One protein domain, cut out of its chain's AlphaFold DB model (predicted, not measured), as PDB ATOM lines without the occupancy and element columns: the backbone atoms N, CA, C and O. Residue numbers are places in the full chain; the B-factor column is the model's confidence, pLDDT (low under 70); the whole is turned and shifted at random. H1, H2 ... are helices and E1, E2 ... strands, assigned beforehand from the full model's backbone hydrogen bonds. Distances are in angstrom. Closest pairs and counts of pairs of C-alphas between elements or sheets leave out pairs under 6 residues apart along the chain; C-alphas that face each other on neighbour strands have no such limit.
ATOM      1  N   LEU A   2     -81.212  20.318 -26.295       86.38
ATOM      2  CA  LEU A   2     -81.596  21.721 -26.418       86.38
ATOM      3  C   LEU A   2     -83.010  21.815 -27.010       86.38
ATOM      4  O   LEU A   2     -83.274  21.231 -28.058       86.38
ATOM      5  N   GLU A   3     -83.903  22.569 -26.377       86.44
ATOM      6  CA  GLU A   3     -85.271  22.816 -26.845       86.44
ATOM      7  C   GLU A   3     -85.578  24.316 -26.888       86.44
ATOM      8  O   GLU A   3     -85.322  25.050 -25.940       86.44
ATOM      9  N   LEU A   4     -86.171  24.767 -27.988       87.31
ATOM     10  CA  LEU A   4     -86.687  26.111 -28.215       87.31
ATOM     11  C   LEU A   4     -88.189  25.982 -28.488       87.31
ATOM     12  O   LEU A   4     -88.590  25.272 -29.416       87.31
ATOM     13  N   LYS A   5     -89.023  26.663 -27.697       87.88
ATOM     14  CA  LYS A   5     -90.490  26.613 -27.805       87.88
ATOM     15  C   LYS A   5     -91.064  28.017 -27.986       87.88
ATOM     16  O   LYS A   5     -90.907  28.856 -27.099       87.88
ATOM     17  N   GLY A   6     -91.736  28.251 -29.117       84.12
ATOM     18  CA  GLY A   6     -92.464  29.494 -29.400       84.12
ATOM     19  C   GLY A   6     -91.566  30.730 -29.445       84.12
ATOM     20  O   GLY A   6     -91.957  31.808 -28.994       84.12
ATOM     21  N   ILE A   7     -90.329  30.577 -29.926       84.44
ATOM     22  CA  ILE A   7     -89.314  31.625 -29.837       84.44
ATOM     23  C   ILE A   7     -89.656  32.788 -30.759       84.44
ATOM     24  O   ILE A   7     -89.722  32.643 -31.981       84.44
ATOM     25  N   THR A   8     -89.798  33.962 -30.156       85.62
ATOM     26  CA  THR A   8     -89.879  35.244 -30.852       85.62
ATOM     27  C   THR A   8     -88.706  36.104 -30.409       85.62
ATOM     28  O   THR A   8     -88.489  36.245 -29.211       85.62
ATOM     29  N   ALA A   9     -87.928  36.634 -31.351       82.88
ATOM     30  CA  ALA A   9     -86.726  37.407 -31.041       82.88
ATOM     31  C   ALA A   9     -86.432  38.481 -32.099       82.88
ATOM     32  O   ALA A   9     -86.573  38.238 -33.307       82.88
ATOM     33  N   GLY A  10     -85.973  39.650 -31.660       83.31
ATOM     34  CA  GLY A  10     -85.542  40.767 -32.497       83.31
ATOM     35  C   GLY A  10     -84.477  41.636 -31.820       83.31
ATOM     36  O   GLY A  10     -84.149  41.462 -30.660       83.31
ATOM     37  N   TYR A  11     -83.915  42.586 -32.571       81.62
ATOM     38  CA  TYR A  11     -82.889  43.529 -32.084       81.62
ATOM     39  C   TYR A  11     -83.456  44.941 -31.842       81.62
ATOM     40  O   TYR A  11     -82.781  45.939 -32.084       81.62
ATOM     41  N   ASP A  12     -84.730  45.041 -31.470       65.56
ATOM     42  CA  ASP A  12     -85.443  46.271 -31.077       65.56
ATOM     43  C   ASP A  12     -85.714  47.337 -32.160       65.56
ATOM     44  O   ASP A  12     -86.736  48.013 -32.101       65.56
ATOM     45  N   ARG A  13     -84.901  47.477 -33.218       61.00
ATOM     46  CA  ARG A  13     -85.071  48.586 -34.197       61.00
ATOM     47  C   ARG A  13     -85.953  48.302 -35.415       61.00
ATOM     48  O   ARG A  13     -86.242  49.214 -36.182       61.00
ATOM     49  N   ARG A  14     -86.322  47.044 -35.663       65.25
ATOM     50  CA  ARG A  14     -87.062  46.627 -36.877       65.25
ATOM     51  C   ARG A  14     -88.196  45.637 -36.591       65.25
ATOM     52  O   ARG A  14     -88.755  45.054 -37.515       65.25
ATOM     53  N   GLY A  15     -88.533  45.450 -35.315       71.69
ATOM     54  CA  GLY A  15     -89.460  44.415 -34.868       71.69
ATOM     55  C   GLY A  15     -88.848  43.004 -34.862       71.69
ATOM     56  O   GLY A  15     -87.665  42.827 -35.174       71.69
ATOM     57  N   PRO A  16     -89.643  41.988 -34.480       78.38
ATOM     58  CA  PRO A  16     -89.158  40.625 -34.298       78.38
ATOM     59  C   PRO A  16     -88.747  39.995 -35.632       78.38
ATOM     60  O   PRO A  16     -89.553  39.927 -36.569       78.38
ATOM     61  N   VAL A  17     -87.491  39.531 -35.675       84.50
ATOM     62  CA  VAL A  17     -86.830  38.863 -36.811       84.50
ATOM     63  C   VAL A  17     -87.089  37.361 -36.790       84.50
ATOM     64  O   VAL A  17     -86.959  36.692 -37.797       84.50
ATOM     65  N   VAL A  18     -87.435  36.778 -35.657       83.38
ATOM     66  CA  VAL A  18     -87.895  35.391 -35.580       83.38
ATOM     67  C   VAL A  18     -89.214  35.419 -34.836       83.38
ATOM     68  O   VAL A  18     -89.354  36.183 -33.882       83.38
ATOM     69  N   ARG A  19     -90.194  34.644 -35.299       84.38
ATOM     70  CA  ARG A  19     -91.527  34.566 -34.701       84.38
ATOM     71  C   ARG A  19     -91.919  33.109 -34.595       84.38
ATOM     72  O   ARG A  19     -91.830  32.395 -35.590       84.38
ATOM     73  N   ASP A  20     -92.355  32.721 -33.404       83.31
ATOM     74  CA  ASP A  20     -92.932  31.406 -33.139       83.31
ATOM     75  C   ASP A  20     -92.071  30.233 -33.657       83.31
ATOM     76  O   ASP A  20     -92.540  29.320 -34.336       83.31
ATOM     77  N   ALA A  21     -90.760  30.291 -33.408       82.62
ATOM     78  CA  ALA A  21     -89.842  29.243 -33.838       82.62
ATOM     79  C   ALA A  21     -89.765  28.109 -32.810       82.62
ATOM     80  O   ALA A  21     -89.541  28.340 -31.617       82.62
ATOM     81  N   HIS A  22     -89.886  26.874 -33.302       80.75
ATOM     82  CA  HIS A  22     -89.737  25.654 -32.516       80.75
ATOM     83  C   HIS A  22     -88.561  24.824 -33.027       80.75
ATOM     84  O   HIS A  22     -88.464  24.540 -34.224       80.75
ATOM     85  N   LEU A  23     -87.678  24.414 -32.120       86.38
ATOM     86  CA  LEU A  23     -86.515  23.590 -32.444       86.38
ATOM     87  C   LEU A  23     -86.202  22.646 -31.281       86.38
ATOM     88  O   LEU A  23     -86.225  23.058 -30.131       86.38
ATOM     89  N   ALA A  24     -85.870  21.396 -31.586       83.94
ATOM     90  CA  ALA A  24     -85.350  20.435 -30.621       83.94
ATOM     91  C   ALA A  24     -84.087  19.784 -31.197       83.94
ATOM     92  O   ALA A  24     -84.070  19.407 -32.370       83.94
ATOM     93  N   LEU A  25     -83.045  19.690 -30.375       84.88
ATOM     94  CA  LEU A  25     -81.719  19.179 -30.709       84.88
ATOM     95  C   LEU A  25     -81.247  18.226 -29.611       84.88
ATOM     96  O   LEU A  25     -81.136  18.607 -28.442       84.88
ATOM     97  N   HIS A  26     -80.950  16.985 -29.965       81.81
ATOM     98  CA  HIS A  26     -80.411  15.997 -29.037       81.81
ATOM     99  C   HIS A  26     -78.885  16.109 -28.916       81.81
ATOM    100  O   HIS A  26     -78.216  16.790 -29.692       81.81
ATOM    101  N   SER A  27     -78.324  15.466 -27.890       79.19
ATOM    102  CA  SER A  27     -76.867  15.419 -27.728       79.19
ATOM    103  C   SER A  27     -76.229  14.685 -28.908       79.19
ATOM    104  O   SER A  27     -76.755  13.672 -29.363       79.19
ATOM    105  N   GLY A  28     -75.111  15.208 -29.409       80.56
ATOM    106  CA  GLY A  28     -74.417  14.670 -30.580       80.56
ATOM    107  C   GLY A  28     -75.041  15.046 -31.928       80.56
ATOM    108  O   GLY A  28     -74.428  14.774 -32.955       80.56
ATOM    109  N   GLU A  29     -76.208  15.696 -31.957       77.69
ATOM    110  CA  GLU A  29     -76.809  16.165 -33.204       77.69
ATOM    111  C   GLU A  29     -76.216  17.507 -33.655       77.69
ATOM    112  O   GLU A  29     -76.013  18.418 -32.849       77.69
ATOM    113  N   ALA A  30     -75.982  17.666 -34.959       76.50
ATOM    114  CA  ALA A  30     -75.577  18.947 -35.538       76.50
ATOM    115  C   ALA A  30     -76.715  19.555 -36.361       76.50
ATOM    116  O   ALA A  30     -77.273  18.879 -37.221       76.50
ATOM    117  N   LEU A  31     -77.037  20.833 -36.138       81.69
ATOM    118  CA  LEU A  31     -78.054  21.563 -36.899       81.69
ATOM    119  C   LEU A  31     -77.436  22.550 -37.893       81.69
ATOM    120  O   LEU A  31     -76.737  23.481 -37.496       81.69
ATOM    121  N   GLY A  32     -77.781  22.415 -39.172       81.69
ATOM    122  CA  GLY A  32     -77.542  23.425 -40.199       81.69
ATOM    123  C   GLY A  32     -78.774  24.302 -40.417       81.69
ATOM    124  O   GLY A  32     -79.844  23.783 -40.721       81.69
ATOM    125  N   LEU A  33     -78.627  25.627 -40.305       82.50
ATOM    126  CA  LEU A  33     -79.660  26.608 -40.665       82.50
ATOM    127  C   LEU A  33     -79.342  27.207 -42.042       82.50
ATOM    128  O   LEU A  33     -78.386  27.974 -42.176       82.50
ATOM    129  N   LEU A  34     -80.142  26.894 -43.061       80.19
ATOM    130  CA  LEU A  34     -79.989  27.404 -44.429       80.19
ATOM    131  C   LEU A  34     -81.148  28.330 -44.792       80.19
ATOM    132  O   LEU A  34     -82.257  28.156 -44.314       80.19
ATOM    133  N   GLY A  35     -80.906  29.327 -45.643       78.88
ATOM    134  CA  GLY A  35     -81.942  30.263 -46.094       78.88
ATOM    135  C   GLY A  35     -81.381  31.624 -46.518       78.88
ATOM    136  O   GLY A  35     -80.211  31.918 -46.247       78.88
ATOM    137  N   PRO A  36     -82.195  32.489 -47.145       76.56
ATOM    138  CA  PRO A  36     -81.759  33.786 -47.662       76.56
ATOM    139  C   PRO A  36     -81.232  34.717 -46.561       76.56
ATOM    140  O   PRO A  36     -81.570  34.577 -45.376       76.56
ATOM    141  N   SER A  37     -80.356  35.656 -46.930       79.62
ATOM    142  CA  SER A  37     -79.869  36.681 -45.997       79.62
ATOM    143  C   SER A  37     -81.057  37.446 -45.404       79.62
ATOM    144  O   SER A  37     -81.994  37.783 -46.116       79.62
ATOM    145  N   GLY A  38     -81.056  37.652 -44.085       75.56
ATOM    146  CA  GLY A  38     -82.162  38.317 -43.386       75.56
ATOM    147  C   GLY A  38     -83.321  37.422 -42.919       75.56
ATOM    148  O   GLY A  38     -84.142  37.916 -42.161       75.56
ATOM    149  N   CYS A  39     -83.364  36.114 -43.234       77.50
ATOM    150  CA  CYS A  39     -84.447  35.223 -42.749       77.50
ATOM    151  C   CYS A  39     -84.406  34.913 -41.232       77.50
ATOM    152  O   CYS A  39     -85.244  34.179 -40.728       77.50
ATOM    153  N   GLY A  40     -83.423  35.449 -40.497       81.19
ATOM    154  CA  GLY A  40     -83.304  35.263 -39.046       81.19
ATOM    155  C   GLY A  40     -82.416  34.104 -38.587       81.19
ATOM    156  O   GLY A  40     -82.352  33.839 -37.394       81.19
ATOM    157  N   LYS A  41     -81.655  33.460 -39.487       86.38
ATOM    158  CA  LYS A  41     -80.736  32.342 -39.155       86.38
ATOM    159  C   LYS A  41     -79.764  32.670 -38.023       86.38
ATOM    160  O   LYS A  41     -79.699  31.954 -37.035       86.38
ATOM    161  N   SER A  42     -79.014  33.767 -38.158       84.44
ATOM    162  CA  SER A  42     -78.032  34.183 -37.150       84.44
ATOM    163  C   SER A  42     -78.698  34.635 -35.853       84.44
ATOM    164  O   SER A  42     -78.114  34.475 -34.789       84.44
ATOM    165  N   THR A  43     -79.917  35.177 -35.929       86.81
ATOM    166  CA  THR A  43     -80.710  35.528 -34.746       86.81
ATOM    167  C   THR A  43     -81.117  34.265 -33.996       86.81
ATOM    168  O   THR A  43     -80.813  34.144 -32.816       86.81
ATOM    169  N   LEU A  44     -81.699  33.279 -34.687       85.75
ATOM    170  CA  LEU A  44     -82.082  31.993 -34.102       85.75
ATOM    171  C   LEU A  44     -80.869  31.240 -33.538       85.75
ATOM    172  O   LEU A  44     -80.939  30.721 -32.429       85.75
ATOM    173  N   ALA A  45     -79.739  31.241 -34.252       88.31
ATOM    174  CA  ALA A  45     -78.494  30.643 -33.774       88.31
ATOM    175  C   ALA A  45     -77.981  31.313 -32.488       88.31
ATOM    176  O   ALA A  45     -77.526  30.629 -31.577       88.31
ATOM    177  N   ARG A  46     -78.083  32.644 -32.378       88.50
ATOM    178  CA  ARG A  46     -77.700  33.369 -31.156       88.50
ATOM    179  C   ARG A  46     -78.649  33.102 -29.994       88.50
ATOM    180  O   ARG A  46     -78.170  33.014 -28.872       88.50
ATOM    181  N   VAL A  47     -79.951  32.944 -30.251       87.12
ATOM    182  CA  VAL A  47     -80.913  32.531 -29.214       87.12
ATOM    183  C   VAL A  47     -80.616  31.111 -28.738       87.12
ATOM    184  O   VAL A  47     -80.553  30.871 -27.537       87.12
ATOM    185  N   ALA A  48     -80.358  30.184 -29.664       86.12
ATOM    186  CA  ALA A  48     -79.973  28.811 -29.341       86.12
ATOM    187  C   ALA A  48     -78.664  28.743 -28.531       86.12
ATOM    188  O   ALA A  48     -78.536  27.909 -27.642       86.12
ATOM    189  N   ALA A  49     -77.720  29.647 -28.804       86.31
ATOM    190  CA  ALA A  49     -76.469  29.788 -28.059       86.31
ATOM    191  C   ALA A  49     -76.600  30.609 -26.759       86.31
ATOM    192  O   ALA A  49     -75.584  30.893 -26.131       86.31
ATOM    193  N   LEU A  50     -77.812  31.041 -26.379       85.88
ATOM    194  CA  LEU A  50     -78.082  31.915 -25.225       85.88
ATOM    195  C   LEU A  50     -77.332  33.263 -25.253       85.88
ATOM    196  O   LEU A  50     -77.247  33.963 -24.249       85.88
ATOM    197  N   LEU A  51     -76.822  33.662 -26.421       86.31
ATOM    198  CA  LEU A  51     -76.153  34.948 -26.651       86.31
ATOM    199  C   LEU A  51     -77.149  36.083 -26.909       86.31
ATOM    200  O   LEU A  51     -76.776  37.253 -26.939       86.31
ATOM    201  N   HIS A  52     -78.406  35.736 -27.168       85.88
ATOM    202  CA  HIS A  52     -79.485  36.682 -27.386       85.88
ATOM    203  C   HIS A  52     -80.734  36.181 -26.667       85.88
ATOM    204  O   HIS A  52     -81.176  35.055 -26.896       85.88
ATOM    205  N   ARG A  53     -81.288  37.012 -25.783       85.25
ATOM    206  CA  ARG A  53     -82.503  36.675 -25.048       85.25
ATOM    207  C   ARG A  53     -83.705  36.805 -25.990       85.25
ATOM    208  O   ARG A  53     -83.807  37.827 -26.662       85.25
ATOM    209  N   PRO A  54     -84.584  35.797 -26.075       85.88
ATOM    210  CA  PRO A  54     -85.801  35.928 -26.859       85.88
ATOM    211  C   PRO A  54     -86.778  36.896 -26.175       85.88
ATOM    212  O   PRO A  54     -86.852  36.942 -24.949       85.88
ATOM    213  N   ASP A  55     -87.559  37.621 -26.974       83.62
ATOM    214  CA  ASP A  55     -88.638  38.501 -26.505       83.62
ATOM    215  C   ASP A  55     -89.815  37.687 -25.946       83.62
ATOM    216  O   ASP A  55     -90.510  38.115 -25.025       83.62
ATOM    217  N   ARG A  56     -90.067  36.506 -26.533       84.38
ATOM    218  CA  ARG A  56     -91.073  35.533 -26.078       84.38
ATOM    219  C   ARG A  56     -90.605  34.101 -26.315       84.38
ATOM    220  O   ARG A  56     -89.840  33.839 -27.243       84.38
ATOM    221  N   GLY A  57     -91.157  33.180 -25.530       87.00
ATOM    222  CA  GLY A  57     -90.894  31.746 -25.618       87.00
ATOM    223  C   GLY A  57     -89.855  31.269 -24.604       87.00
ATOM    224  O   GLY A  57     -89.337  32.048 -23.806       87.00
ATOM    225  N   THR A  58     -89.567  29.970 -24.636       87.00
ATOM    226  CA  THR A  58     -88.697  29.312 -23.651       87.00
ATOM    227  C   THR A  58     -87.592  28.539 -24.353       87.00
ATOM    228  O   THR A  58     -87.842  27.791 -25.302       87.00
ATOM    229  N   VAL A  59     -86.369  28.709 -23.860       89.06
ATOM    230  CA  VAL A  59     -85.199  27.896 -24.202       89.06
ATOM    231  C   VAL A  59     -84.887  26.989 -23.015       89.06
ATOM    232  O   VAL A  59     -84.727  27.484 -21.895       89.06
ATOM    233  N   ALA A  60     -84.800  25.684 -23.254       87.81
ATOM    234  CA  ALA A  60     -84.433  24.683 -22.264       87.81
ATOM    235  C   ALA A  60     -83.194  23.898 -22.707       87.81
ATOM    236  O   ALA A  60     -83.066  23.529 -23.874       87.81
ATOM    237  N   PHE A  61     -82.290  23.633 -21.770       87.94
ATOM    238  CA  PHE A  61     -81.094  22.824 -21.970       87.94
ATOM    239  C   PHE A  61     -81.084  21.688 -20.946       87.94
ATOM    240  O   PHE A  61     -81.234  21.925 -19.750       87.94
ATOM    241  N   ASP A  62     -80.981  20.451 -21.426       84.75
ATOM    242  CA  ASP A  62     -81.080  19.219 -20.633       84.75
ATOM    243  C   ASP A  62     -82.306  19.200 -19.704       84.75
ATOM    244  O   ASP A  62     -82.235  18.840 -18.531       84.75
ATOM    245  N   GLY A  63     -83.453  19.634 -20.239       80.69
ATOM    246  CA  GLY A  63     -84.725  19.690 -19.513       80.69
ATOM    247  C   GLY A  63     -84.859  20.863 -18.536       80.69
ATOM    248  O   GLY A  63     -85.920  21.030 -17.940       80.69
ATOM    249  N   ARG A  64     -83.832  21.707 -18.385       83.75
ATOM    250  CA  ARG A  64     -83.864  22.893 -17.517       83.75
ATOM    251  C   ARG A  64     -84.107  24.150 -18.339       83.75
ATOM    252  O   ARG A  64     -83.378  24.410 -19.292       83.75
ATOM    253  N   ALA A  65     -85.111  24.944 -17.974       84.62
ATOM    254  CA  ALA A  65     -85.341  26.240 -18.604       84.62
ATOM    255  C   ALA A  65     -84.170  27.185 -18.290       84.62
ATOM    256  O   ALA A  65     -83.903  27.508 -17.138       84.62
ATOM    257  N   VAL A  66     -83.461  27.626 -19.328       81.94
ATOM    258  CA  VAL A  66     -82.287  28.517 -19.229       81.94
ATOM    259  C   VAL A  66     -82.632  29.967 -19.574       81.94
ATOM    260  O   VAL A  66     -81.780  30.845 -19.537       81.94
ATOM    261  N   THR A  67     -83.901  30.239 -19.887       68.88
ATOM    262  CA  THR A  67     -84.404  31.579 -20.259       68.88
ATOM    263  C   THR A  67     -84.544  32.521 -19.055       68.88
ATOM    264  O   THR A  67     -84.657  33.740 -19.217       68.88
ATOM    265  N   GLU A  68     -84.532  31.940 -17.856       60.75
ATOM    266  CA  GLU A  68     -84.620  32.619 -16.560       60.75
ATOM    267  C   GLU A  68     -83.250  32.873 -15.933       60.75
ATOM    268  O   GLU A  68     -83.156  33.601 -14.946       60.75
ATOM    269  N   LEU A  69     -82.177  32.315 -16.510       54.09
ATOM    270  CA  LEU A  69     -80.839  32.642 -16.051       54.09
ATOM    271  C   LEU A  69     -80.602  34.136 -16.315       54.09
ATOM    272  O   LEU A  69     -80.867  34.603 -17.433       54.09
ATOM    273  N   PRO A  70     -80.135  34.897 -15.307       49.00
ATOM    274  CA  PRO A  70     -79.691  36.262 -15.520       49.00
ATOM    275  C   PRO A  70     -78.749  36.258 -16.715       49.00
ATOM    276  O   PRO A  70     -77.915  35.355 -16.831       49.00
ATOM    277  N   ALA A  71     -78.904  37.234 -17.614       53.06
ATOM    278  CA  ALA A  71     -77.937  37.429 -18.684       53.06
ATOM    279  C   ALA A  71     -76.534  37.305 -18.070       53.06
ATOM    280  O   ALA A  71     -76.337  37.861 -16.980       53.06
ATOM    281  N   LEU A 220     -93.944  30.325 -48.083       32.03
ATOM    282  CA  LEU A 220     -92.869  29.941 -47.172       32.03
ATOM    283  C   LEU A 220     -91.561  30.629 -47.592       32.03
ATOM    284  O   LEU A 220     -90.943  30.220 -48.572       32.03
ATOM    285  N   ILE A 221     -91.084  31.622 -46.838       32.47
ATOM    286  CA  ILE A 221     -89.637  31.893 -46.807       32.47
ATOM    287  C   ILE A 221     -89.062  30.907 -45.794       32.47
ATOM    288  O   ILE A 221     -88.962  31.185 -44.603       32.47
ATOM    289  N   ASN A 222     -88.803  29.698 -46.286       38.97
ATOM    290  CA  ASN A 222     -88.343  28.566 -45.502       38.97
ATOM    291  C   ASN A 222     -86.849  28.755 -45.198       38.97
ATOM    292  O   ASN A 222     -86.033  28.712 -46.121       38.97
ATOM    293  N   CYS A 223     -86.466  28.977 -43.936       38.88
ATOM    294  CA  CYS A 223     -85.102  28.632 -43.553       38.88
ATOM    295  C   CYS A 223     -85.103  27.100 -43.337       38.88
ATOM    296  O   CYS A 223     -85.691  26.612 -42.373       38.88
ATOM    297  N   CYS A 224     -84.509  26.329 -44.251       43.84
ATOM    298  CA  CYS A 224     -84.410  24.879 -44.104       43.84
ATOM    299  C   CYS A 224     -83.443  24.542 -42.964       43.84
ATOM    300  O   CYS A 224     -82.299  24.999 -42.954       43.84
ATOM    301  N   ALA A 225     -83.903  23.729 -42.019       46.47
ATOM    302  CA  ALA A 225     -83.087  23.191 -40.950       46.47
ATOM    303  C   ALA A 225     -82.725  21.738 -41.268       46.47
ATOM    304  O   ALA A 225     -83.587  20.937 -41.630       46.47
ATOM    305  N   PHE A 226     -81.449  21.403 -41.145       40.94
ATOM    306  CA  PHE A 226     -80.957  20.047 -41.351       40.94
ATOM    307  C   PHE A 226     -80.322  19.537 -40.073       40.94
ATOM    308  O   PHE A 226     -79.533  20.261 -39.477       40.94
ATOM    309  N   VAL A 227     -80.641  18.307 -39.670       48.22
ATOM    310  CA  VAL A 227     -80.053  17.677 -38.485       48.22
ATOM    311  C   VAL A 227     -79.173  16.509 -38.933       48.22
ATOM    312  O   VAL A 227     -79.610  15.640 -39.692       48.22
ATOM    313  N   ASN A 228     -77.927  16.493 -38.474       39.38
ATOM    314  CA  ASN A 228     -77.003  15.376 -38.612       39.38
ATOM    315  C   ASN A 228     -77.001  14.575 -37.307       39.38
ATOM    316  O   ASN A 228     -76.779  15.164 -36.251       39.38
ATOM    317  N   HIS A 229     -77.219  13.263 -37.375       43.25
ATOM    318  CA  HIS A 229     -77.098  12.358 -36.228       43.25
ATOM    319  C   HIS A 229     -75.769  11.598 -36.361       43.25
ATOM    320  O   HIS A 229     -75.450  11.165 -37.468       43.25
ATOM    321  N   PRO A 230     -75.014  11.332 -35.281       43.88
ATOM    322  CA  PRO A 230     -73.712  10.655 -35.369       43.88
ATOM    323  C   PRO A 230     -73.790   9.235 -35.962       43.88
ATOM    324  O   PRO A 230     -72.772   8.662 -36.327       43.88
ATOM    325  N   ALA A 231     -75.001   8.684 -36.102       43.75
ATOM    326  CA  ALA A 231     -75.271   7.359 -36.660       43.75
ATOM    327  C   ALA A 231     -75.988   7.361 -38.029       43.75
ATOM    328  O   ALA A 231     -76.248   6.282 -38.557       43.75
ATOM    329  N   ARG A 232     -76.366   8.521 -38.603       42.53
ATOM    330  CA  ARG A 232     -77.058   8.599 -39.911       42.53
ATOM    331  C   ARG A 232     -76.741   9.909 -40.653       42.53
ATOM    332  O   ARG A 232     -76.882  10.970 -40.046       42.53
ATOM    333  N   PRO A 233     -76.395   9.868 -41.954       44.97
ATOM    334  CA  PRO A 233     -76.161  11.079 -42.741       44.97
ATOM    335  C   PRO A 233     -77.440  11.919 -42.914       44.97
ATOM    336  O   PRO A 233     -78.536  11.373 -43.031       44.97
ATOM    337  N   TRP A 234     -77.254  13.246 -42.908       40.16
ATOM    338  CA  TRP A 234     -78.194  14.352 -43.170       40.16
ATOM    339  C   TRP A 234     -79.653  13.951 -43.434       40.16
ATOM    340  O   TRP A 234     -80.046  13.693 -44.572       40.16
ATOM    341  N   THR A 235     -80.484  13.990 -42.388       47.75
ATOM    342  CA  THR A 235     -81.936  13.812 -42.540       47.75
ATOM    343  C   THR A 235     -82.643  15.172 -42.494       47.75
ATOM    344  O   THR A 235     -82.369  15.984 -41.602       47.75
ATOM    345  N   PRO A 236     -83.535  15.480 -43.455       42.38
ATOM    346  CA  PRO A 236     -84.310  16.711 -43.416       42.38
ATOM    347  C   PRO A 236     -85.323  16.634 -42.269       42.38
ATOM    348  O   PRO A 236     -86.187  15.757 -42.249       42.38
ATOM    349  N   ARG A 237     -85.241  17.567 -41.314       47.66
ATOM    350  CA  ARG A 237     -86.225  17.707 -40.234       47.66
ATOM    351  C   ARG A 237     -86.830  19.100 -40.330       47.66
ATOM    352  O   ARG A 237     -86.136  20.101 -40.190       47.66
ATOM    353  N   ALA A 238     -88.125  19.170 -40.629       42.66
ATOM    354  CA  ALA A 238     -88.809  20.440 -40.820       42.66
ATOM    355  C   ALA A 238     -88.822  21.245 -39.511       42.66
ATOM    356  O   ALA A 238     -89.475  20.854 -38.543       42.66
ATOM    357  N   VAL A 239     -88.146  22.396 -39.497       43.22
ATOM    358  CA  VAL A 239     -88.448  23.455 -38.531       43.22
ATOM    359  C   VAL A 239     -89.768  24.072 -38.972       43.22
ATOM    360  O   VAL A 239     -89.844  24.761 -39.991       43.22
TER     361      VAL A 239
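Overview. This is residues 2 to 71 and 220 to 239 of the 261 residues of the protein "ABC transporter ATP-binding protein" of Streptomyces sp. C (UniProt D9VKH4). Two small antiparallel sheets of three strands each, E2 - E1 - E4 and E3 - E5 - E6, sit side by side in a flat body, and the one short helix, H1, covers one face of the first sheet, with its beginning close to the end of E3. The strand E2 leads by a tight turn into E3, the edge of the second sheet, and the hairpin of E5 and E6 makes the far end of the body. The printed part has 90 residues with six named strands and one named helix, in the order E1 E2 E3 H1 E4 E5 E6, and is mostly strand. It is compact, with a radius of gyration of the C-alphas of 13.1 A and spans of 40 by 31 by 17 A.

Along the chain. E1, residues 2 to 10, begins with C-alpha 2 at (-81.596, 21.721, -26.418), is 20.4 A long and bends by 82 degrees at residue 6. E2, residues 16 to 25, is the longest strand, 23.0 A, and bends by 70 degrees at residue 20. E3 is residues 30 to 34, 13.0 A. H1, residues 41 to 48, is 10.5 A long, with C-alpha 41 at (-80.736, 32.342, -39.155). E4, residues 56 to 61, is 16.7 A long. E5, residues 224 to 229, is 16.5 A long, and E6, residues 232 to 236, is 11.4 A long and ends with C-alpha 236 at (-84.310, 16.711, -43.416).

Arrangement. The sheet E2 - E1 - E4 is twisted. E1 and E2 form a hairpin, antiparallel at 174 degrees, with N 4 and O 23 at 2.7 A, within hydrogen-bond range. E4 is antiparallel to E1 at 150 degrees, with N 3 and O 60 at 2.8 A. H1 is on this sheet at a height of 7.6 A, over E1 and slantwise to the strands, at 54 degrees to E1 on the local plane; its closest C-alphas to E2 are Leu 44 and Val 18, 6.9 A. Every O i to N i+4 pair of H1 is within hydrogen-bond range. The closest C-alphas of H1 and E3 are those of Lys 41 and Leu 33, 6.0 A. E3 and E5 are antiparallel at 163 degrees, with N 32 and O 226 at 2.8 A. E5 and E6 form a hairpin at 161 degrees, with N 232 and O 229 at 3.0 A. E2 and E5 are near each other, while E1 and E5 are apart.

Size, cuts and confidence. The C-alphas of Arg 13 and Ala 231, the two farthest apart, are 42.4 A apart. Residues 72 to 219 are not printed, and C-alphas 71 and 220 are 33.0 A apart across this cut, which lies in the link from E4 to E5. Of the links that are printed whole, none is long. The mean pLDDT of the printed part is 72.2, with residues 12 to 14, 67 to 71 and 220 to 239 under 70.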